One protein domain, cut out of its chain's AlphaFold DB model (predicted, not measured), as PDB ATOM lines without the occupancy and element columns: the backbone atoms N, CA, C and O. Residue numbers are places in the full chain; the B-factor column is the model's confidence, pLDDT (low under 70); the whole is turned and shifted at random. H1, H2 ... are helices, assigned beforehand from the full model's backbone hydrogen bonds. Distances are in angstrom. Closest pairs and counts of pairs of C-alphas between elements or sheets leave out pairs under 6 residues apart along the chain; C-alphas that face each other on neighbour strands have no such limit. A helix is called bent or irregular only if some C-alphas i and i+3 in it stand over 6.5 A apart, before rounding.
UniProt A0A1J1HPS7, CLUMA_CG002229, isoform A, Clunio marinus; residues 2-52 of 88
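AT A GLANCE: This is residues 2 to 52 of the 88 residues of the protein "CLUMA_CG002229, isoform A" of Clunio marinus (UniProt A0A1J1HPS7). The model is an open, flat hook: the long helix H3 makes the shaft, and at its first end the two short helices H2 and H1 turn off one after the other in two sharp corners. The space between H1 and H3 is empty, and beyond the far end of H3 a short tail without a named helix, residues 46 to 52, turns away from the helix. The printed part has 51 residues with three named helices, in the order H1, H2, H3, and no named strand; the class is all helix. The whole is extended, with a radius of gyration of the C-alphas of 16.4 A, and the C-alphas span 46 by 24 by 11 A along their three main axes.

HOW THE PARTS SIT: H1, residues 2 to 10, and H2, residues 13 to 21, touch only at the corner by their tight link, and only just, with 3 pairs of C-alphas within 8 A. Their closest C-alphas, those of Leu 9 and Val 16, are 6.2 A apart. The lines of H1 and H2 stand about perpendicular, at 83 degrees. H3, residues 23 to 45, touches no helix. H2 and H3 are close but not clearly touching, with 2 pairs of C-alphas within 8 A; their closest C-alphas are those of Leu 19 and Met 25, 6.6 A apart. H2 and H3 run the same way at a steep tilt of 69.9 degrees, only just short of about perpendicular. H1 and H3 are apart. In H1, H2 and H3 every O i to N i+4 pair is within hydrogen-bond range.

IN THESE COORDINATES: H1 begins at Ile 2, whose C-alpha is at (37.135, 44.367, -62.157), and ends at Ala 10; it is 11.9 A long from first to last C-alpha. H2 runs from Glu 13, with its C-alpha at (34.505, 27.466, -61.850), to Asp 21 and is 12.3 A long. H3 is the longest helix, with 23 residues and 32.9 A from the C-alpha of Tyr 23 to that of Glu 45 at (38.063, 51.576, -30.104). None of the three helices is bent or irregular.

THE WHOLE: The two C-alphas farthest apart, those of Lys 14 and Glu 49, are 47.0 A from each other. The C-alphas of Ile 2 and Lys 52, the first and last printed, are 30.6 A apart. Several stretches stand free, among them residues 30 to 42, which belong to H3, and residues 44 to 50. The links from H1 to H2, with 2 residues between them, and from H2 to H3, with 1 residue, are both tight. The printed part has no cut. Its mean pLDDT is 78.1, and residues 45 to 52 are under 70.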
ATOM      1  N   ILE A   2      37.239  45.431 -63.184       75.06
ATOM      2  CA  ILE A   2      37.135  44.367 -62.157       75.06
ATOM      3  C   ILE A   2      35.899  43.480 -62.362       75.06
ATOM      4  O   ILE A   2      36.006  42.261 -62.343       75.06
ATOM      5  N   ARG A   3      34.742  44.081 -62.666       77.62
ATOM      6  CA  ARG A   3      33.509  43.341 -62.978       77.62
ATOM      7  C   ARG A   3      33.688  42.325 -64.113       77.62
ATOM      8  O   ARG A   3      33.117  41.246 -64.048       77.62
ATOM      9  N   THR A   4      34.469  42.661 -65.137       81.81
ATOM     10  CA  THR A   4      34.724  41.789 -66.293       81.81
ATOM     11  C   THR A   4      35.646  40.634 -65.917       81.81
ATOM     12  O   THR A   4      35.356  39.497 -66.265       81.81
ATOM     13  N   LEU A   5      36.702  40.913 -65.145       75.56
ATOM     14  CA  LEU A   5      37.606  39.889 -64.611       75.56
ATOM     15  C   LEU A   5      36.867  38.918 -63.686       75.56
ATOM     16  O   LEU A   5      37.024  37.711 -63.821       75.56
ATOM     17  N   LEU A   6      36.008  39.435 -62.804       78.75
ATOM     18  CA  LEU A   6      35.172  38.616 -61.927       78.75
ATOM     19  C   LEU A   6      34.200  37.746 -62.721       78.75
ATOM     20  O   LEU A   6      34.039  36.581 -62.389       78.75
ATOM     21  N   ARG A   7      33.590  38.272 -63.790       77.94
ATOM     22  CA  ARG A   7      32.724  37.478 -64.678       77.94
ATOM     23  C   ARG A   7      33.497  36.377 -65.395       77.94
ATOM     24  O   ARG A   7      32.992  35.275 -65.540       77.94
ATOM     25  N   TYR A   8      34.713  36.681 -65.832       77.75
ATOM     26  CA  TYR A   8      35.582  35.722 -66.502       77.75
ATOM     27  C   TYR A   8      36.040  34.604 -65.555       77.75
ATOM     28  O   TYR A   8      35.982  33.434 -65.918       77.75
ATOM     29  N   LEU A   9      36.434  34.954 -64.329       75.00
ATOM     30  CA  LEU A   9      36.751  33.995 -63.270       75.00
ATOM     31  C   LEU A   9      35.516  33.165 -62.893       75.00
ATOM     32  O   LEU A   9      35.593  31.945 -62.885       75.00
ATOM     33  N   ALA A  10      34.366  33.802 -62.670       74.69
ATOM     34  CA  ALA A  10      33.122  33.125 -62.300       74.69
ATOM     35  C   ALA A  10      32.613  32.159 -63.382       74.69
ATOM     36  O   ALA A  10      32.085  31.107 -63.052       74.69
ATOM     37  N   ASN A  11      32.820  32.475 -64.664       80.19
ATOM     38  CA  ASN A  11      32.481  31.577 -65.772       80.19
ATOM     39  C   ASN A  11      33.453  30.387 -65.914       80.19
ATOM     40  O   ASN A  11      33.229  29.521 -66.756       80.19
ATOM     41  N   ASN A  12      34.534  30.343 -65.130       79.50
ATOM     42  CA  ASN A  12      35.516  29.261 -65.110       79.50
ATOM     43  C   ASN A  12      35.639  28.702 -63.685       79.50
ATOM     44  O   ASN A  12      36.670  28.862 -63.030       79.50
ATOM     45  N   GLU A  13      34.593  28.020 -63.212       76.38
ATOM     46  CA  GLU A  13      34.505  27.466 -61.850       76.38
ATOM     47  C   GLU A  13      35.755  26.661 -61.455       76.38
ATOM     48  O   GLU A  13      36.340  26.890 -60.402       76.38
ATOM     49  N   LYS A  14      36.262  25.824 -62.367       80.00
ATOM     50  CA  LYS A  14      37.463  24.994 -62.164       80.00
ATOM     51  C   LYS A  14      38.756  25.798 -61.964       80.00
ATOM     52  O   LYS A  14      39.698  25.321 -61.333       80.00
ATOM     53  N   LEU A  15      38.843  27.001 -62.535       78.88
ATOM     54  CA  LEU A  15      39.981  27.902 -62.334       78.88
ATOM     55  C   LEU A  15      39.889  28.574 -60.965       78.88
ATOM     56  O   LEU A  15      40.896  28.666 -60.269       78.88
ATOM     57  N   VAL A  16      38.690  29.017 -60.582       78.19
ATOM     58  CA  VAL A  16      38.435  29.627 -59.271       78.19
ATOM     59  C   VAL A  16      38.678  28.624 -58.150       78.19
ATOM     60  O   VAL A  16      39.348  28.974 -57.188       78.19
ATOM     61  N   GLU A  17      38.228  27.383 -58.312       76.31
ATOM     62  CA  GLU A  17      38.426  26.286 -57.359       76.31
ATOM     63  C   GLU A  17      39.918  26.005 -57.115       76.31
ATOM     64  O   GLU A  17      40.412  26.059 -55.988       76.31
ATOM     65  N   ARG A  18      40.696  25.839 -58.191       79.44
ATOM     66  CA  ARG A  18      42.156  25.665 -58.087       79.44
ATOM     67  C   ARG A  18      42.857  26.883 -57.497       79.44
ATOM     68  O   ARG A  18      43.873  26.753 -56.816       79.44
ATOM     69  N   LEU A  19      42.343  28.074 -57.787       80.38
ATOM     70  CA  LEU A  19      42.878  29.315 -57.255       80.38
ATOM     71  C   LEU A  19      42.605  29.408 -55.751       80.38
ATOM     72  O   LEU A  19      43.536  29.719 -55.012       80.38
ATOM     73  N   SER A  20      41.400  29.083 -55.278       79.06
ATOM     74  CA  SER A  20      41.070  29.058 -53.847       79.06
ATOM     75  C   SER A  20      41.857  28.004 -53.073       79.06
ATOM     76  O   SER A  20      42.252  28.262 -51.936       79.06
ATOM     77  N   ASP A  21      42.166  26.874 -53.705       80.81
ATOM     78  CA  ASP A  21      42.986  25.821 -53.098       80.81
ATOM     79  C   ASP A  21      44.478  26.172 -53.048       80.81
ATOM     80  O   ASP A  21      45.257  25.538 -52.328       80.81
ATOM     81  N   SER A  22      44.899  27.212 -53.773       88.44
ATOM     82  CA  SER A  22      46.295  27.626 -53.813       88.44
ATOM     83  C   SER A  22      46.779  28.197 -52.474       88.44
ATOM     84  O   SER A  22      46.081  28.928 -51.761       88.44
ATOM     85  N   TYR A  23      48.049  27.931 -52.159       82.69
ATOM     86  CA  TYR A  23      48.719  28.495 -50.985       82.69
ATOM     87  C   TYR A  23      48.710  30.031 -50.989       82.69
ATOM     88  O   TYR A  23      48.545  30.653 -49.940       82.69
ATOM     89  N   LEU A  24      48.831  30.645 -52.170       85.62
ATOM     90  CA  LEU A  24      48.781  32.097 -52.334       85.62
ATOM     91  C   LEU A  24      47.428  32.668 -51.902       85.62
ATOM     92  O   LEU A  24      47.408  33.637 -51.143       85.62
ATOM     93  N   MET A  25      46.310  32.051 -52.302       86.00
ATOM     94  CA  MET A  25      44.986  32.508 -51.863       86.00
ATOM     95  C   MET A  25      44.757  32.282 -50.379       86.00
ATOM     96  O   MET A  25      44.241  33.168 -49.702       86.00
ATOM     97  N   ARG A  26      45.217  31.154 -49.831       85.25
ATOM     98  CA  ARG A  26      45.163  30.916 -48.384       85.25
ATOM     99  C   ARG A  26      45.948  31.972 -47.609       85.25
ATOM    100  O   ARG A  26      45.458  32.496 -46.610       85.25
ATOM    101  N   ARG A  27      47.151  32.314 -48.071       86.94
ATOM    102  CA  ARG A  27      47.994  33.341 -47.452       86.94
ATOM    103  C   ARG A  27      47.366  34.729 -47.572       86.94
ATOM    104  O   ARG A  27      47.355  35.464 -46.588       86.94
ATOM    105  N   ALA A  28      46.800  35.061 -48.730       89.00
ATOM    106  CA  ALA A  28      46.065  36.306 -48.940       89.00
ATOM    107  C   ALA A  28      44.839  36.399 -48.020       89.00
ATOM    108  O   ALA A  28      44.623  37.437 -47.401       89.00
ATOM    109  N   ALA A  29      44.090  35.306 -47.851       87.75
ATOM    110  CA  ALA A  29      42.965  35.238 -46.925       87.75
ATOM    111  C   ALA A  29      43.419  35.423 -45.471       87.75
ATOM    112  O   ALA A  29      42.838  36.232 -44.756       87.75
ATOM    113  N   GLN A  30      44.494  34.753 -45.040       88.44
ATOM    114  CA  GLN A  30      45.071  34.949 -43.703       88.44
ATOM    115  C   GLN A  30      45.475  36.410 -43.464       88.44
ATOM    116  O   GLN A  30      45.185  36.966 -42.404       88.44
ATOM    117  N   MET A  31      46.102  37.053 -44.454       89.81
ATOM    118  CA  MET A  31      46.446  38.473 -44.382       89.81
ATOM    119  C   MET A  31      45.189  39.342 -44.290       89.81
ATOM    120  O   MET A  31      45.084  40.150 -43.371       89.81
ATOM    121  N   ALA A  32      44.215  39.137 -45.177       88.38
ATOM    122  CA  ALA A  32      42.961  39.886 -45.197       88.38
ATOM    123  C   ALA A  32      42.196  39.755 -43.876       88.38
ATOM    124  O   ALA A  32      41.753  40.757 -43.326       88.38
ATOM    125  N   VAL A  33      42.115  38.544 -43.323       91.56
ATOM    126  CA  VAL A  33      41.519  38.265 -42.013       91.56
ATOM    127  C   VAL A  33      42.263  39.022 -40.911       91.56
ATOM    128  O   VAL A  33      41.632  39.697 -40.101       91.56
ATOM    129  N   SER A  34      43.597  38.976 -40.898       87.75
ATOM    130  CA  SER A  34      44.394  39.693 -39.893       87.75
ATOM    131  C   SER A  34      44.190  41.212 -39.957       87.75
ATOM    132  O   SER A  34      44.038  41.858 -38.921       87.75
ATOM    133  N   VAL A  35      44.114  41.775 -41.167       88.88
ATOM    134  CA  VAL A  35      43.829  43.196 -41.390       88.88
ATOM    135  C   VAL A  35      42.397  43.518 -40.978       88.88
ATOM    136  O   VAL A  35      42.187  44.511 -40.295       88.88
ATOM    137  N   PHE A  36      41.426  42.672 -41.323       86.88
ATOM    138  CA  PHE A  36      40.021  42.862 -40.975       86.88
ATOM    139  C   PHE A  36      39.802  42.889 -39.463       86.88
ATOM    140  O   PHE A  36      39.164  43.808 -38.961       86.88
ATOM    141  N   TYR A  37      40.363  41.933 -38.719       87.38
ATOM    142  CA  TYR A  37      40.215  41.907 -37.262       87.38
ATOM    143  C   TYR A  37      40.922  43.082 -36.581       87.38
ATOM    144  O   TYR A  37      40.353  43.658 -35.659       87.38
ATOM    145  N   ARG A  38      42.102  43.491 -37.065       84.12
ATOM    146  CA  ARG A  38      42.792  44.699 -36.573       84.12
ATOM    147  C   ARG A  38      42.024  45.978 -36.903       84.12
ATOM    148  O   ARG A  38      41.919  46.872 -36.076       84.12
ATOM    149  N   ALA A  39      41.463  46.070 -38.103       80.94
ATOM    150  CA  ALA A  39      40.630  47.198 -38.491       80.94
ATOM    151  C   ALA A  39      39.348  47.241 -37.654       80.94
ATOM    152  O   ALA A  39      38.942  48.314 -37.224       80.94
ATOM    153  N   LYS A  40      38.741  46.081 -37.375       79.69
ATOM    154  CA  LYS A  40      37.572  45.964 -36.502       79.69
ATOM    155  C   LYS A  40      37.896  46.384 -35.070       79.69
ATOM    156  O   LYS A  40      37.105  47.125 -34.505       79.69
ATOM    157  N   SER A  41      39.032  45.969 -34.501       78.75
ATOM    158  CA  SER A  41      39.420  46.385 -33.146       78.75
ATOM    159  C   SER A  41      39.649  47.894 -33.070       78.75
ATOM    160  O   SER A  41      39.058  48.552 -32.224       78.75
ATOM    161  N   VAL A  42      40.381  48.468 -34.033       79.12
ATOM    162  CA  VAL A  42      40.585  49.925 -34.128       79.12
ATOM    163  C   VAL A  42      39.263  50.663 -34.334       79.12
ATOM    164  O   VAL A  42      39.052  51.720 -33.750       79.12
ATOM    165  N   ALA A  43      38.354  50.124 -35.149       72.06
ATOM    166  CA  ALA A  43      37.036  50.712 -35.358       72.06
ATOM    167  C   ALA A  43      36.189  50.665 -34.082       72.06
ATOM    168  O   ALA A  43      35.553  51.660 -33.763       72.06
ATOM    169  N   GLN A  44      36.221  49.551 -33.341       71.56
ATOM    170  CA  GLN A  44      35.533  49.404 -32.057       71.56
ATOM    171  C   GLN A  44      36.093  50.367 -30.997       71.56
ATOM    172  O   GLN A  44      35.318  50.986 -30.274       71.56
ATOM    173  N   GLU A  45      37.408  50.574 -30.959       68.69
ATOM    174  CA  GLU A  45      38.063  51.576 -30.104       68.69
ATOM    175  C   GLU A  45      37.760  53.022 -30.548       68.69
ATOM    176  O   GLU A  45      37.702  53.936 -29.733       68.69
ATOM    177  N   ALA A  46      37.528  53.247 -31.843       63.19
ATOM    178  CA  ALA A  46      37.236  54.558 -32.424       63.19
ATOM    179  C   ALA A  46      35.758  54.988 -32.321       63.19
ATOM    180  O   ALA A  46      35.431  56.105 -32.748       63.19
ATOM    181  N   THR A  47      34.875  54.123 -31.803       58.41
ATOM    182  CA  THR A  47      33.409  54.233 -31.943       58.41
ATOM    183  C   THR A  47      32.778  55.441 -31.250       58.41
ATOM    184  O   THR A  47      31.682  55.823 -31.643       58.41
ATOM    185  N   GLU A  48      33.437  56.107 -30.299       56.00
ATOM    186  CA  GLU A  48      32.802  57.242 -29.605       56.00
ATOM    187  C   GLU A  48      33.158  58.627 -30.177       56.00
ATOM    188  O   GLU A  48      32.269  59.466 -30.300       56.00
ATOM    189  N   GLU A  49      34.390  58.873 -30.644       56.81
ATOM    190  CA  GLU A  49      34.786  60.223 -31.108       56.81
ATOM    191  C   GLU A  49      35.414  60.280 -32.511       56.81
ATOM    192  O   GLU A  49      35.310  61.300 -33.192       56.81
ATOM    193  N   ARG A  50      36.042  59.203 -33.009       56.62
ATOM    194  CA  ARG A  50      36.884  59.280 -34.224       56.62
ATOM    195  C   ARG A  50      36.198  58.884 -35.525       56.62
ATOM    196  O   ARG A  50      36.608  59.357 -36.584       56.62
ATOM    197  N   ILE A  51      35.152  58.057 -35.481       56.91
ATOM    198  CA  ILE A  51      34.410  57.666 -36.696       56.91
ATOM    199  C   ILE A  51      33.666  58.866 -37.300       56.91
ATOM    200  O   ILE A  51      33.620  59.012 -38.520       56.91
ATOM    201  N   LYS A  52      33.166  59.780 -36.460       56.56
ATOM    202  CA  LYS A  52      32.501  61.023 -36.893       56.56
ATOM    203  C   LYS A  52      33.446  61.976 -37.637       56.56
ATOM    204  O   LYS A  52      33.007  62.802 -38.430       56.56
TER     205      LYS A  52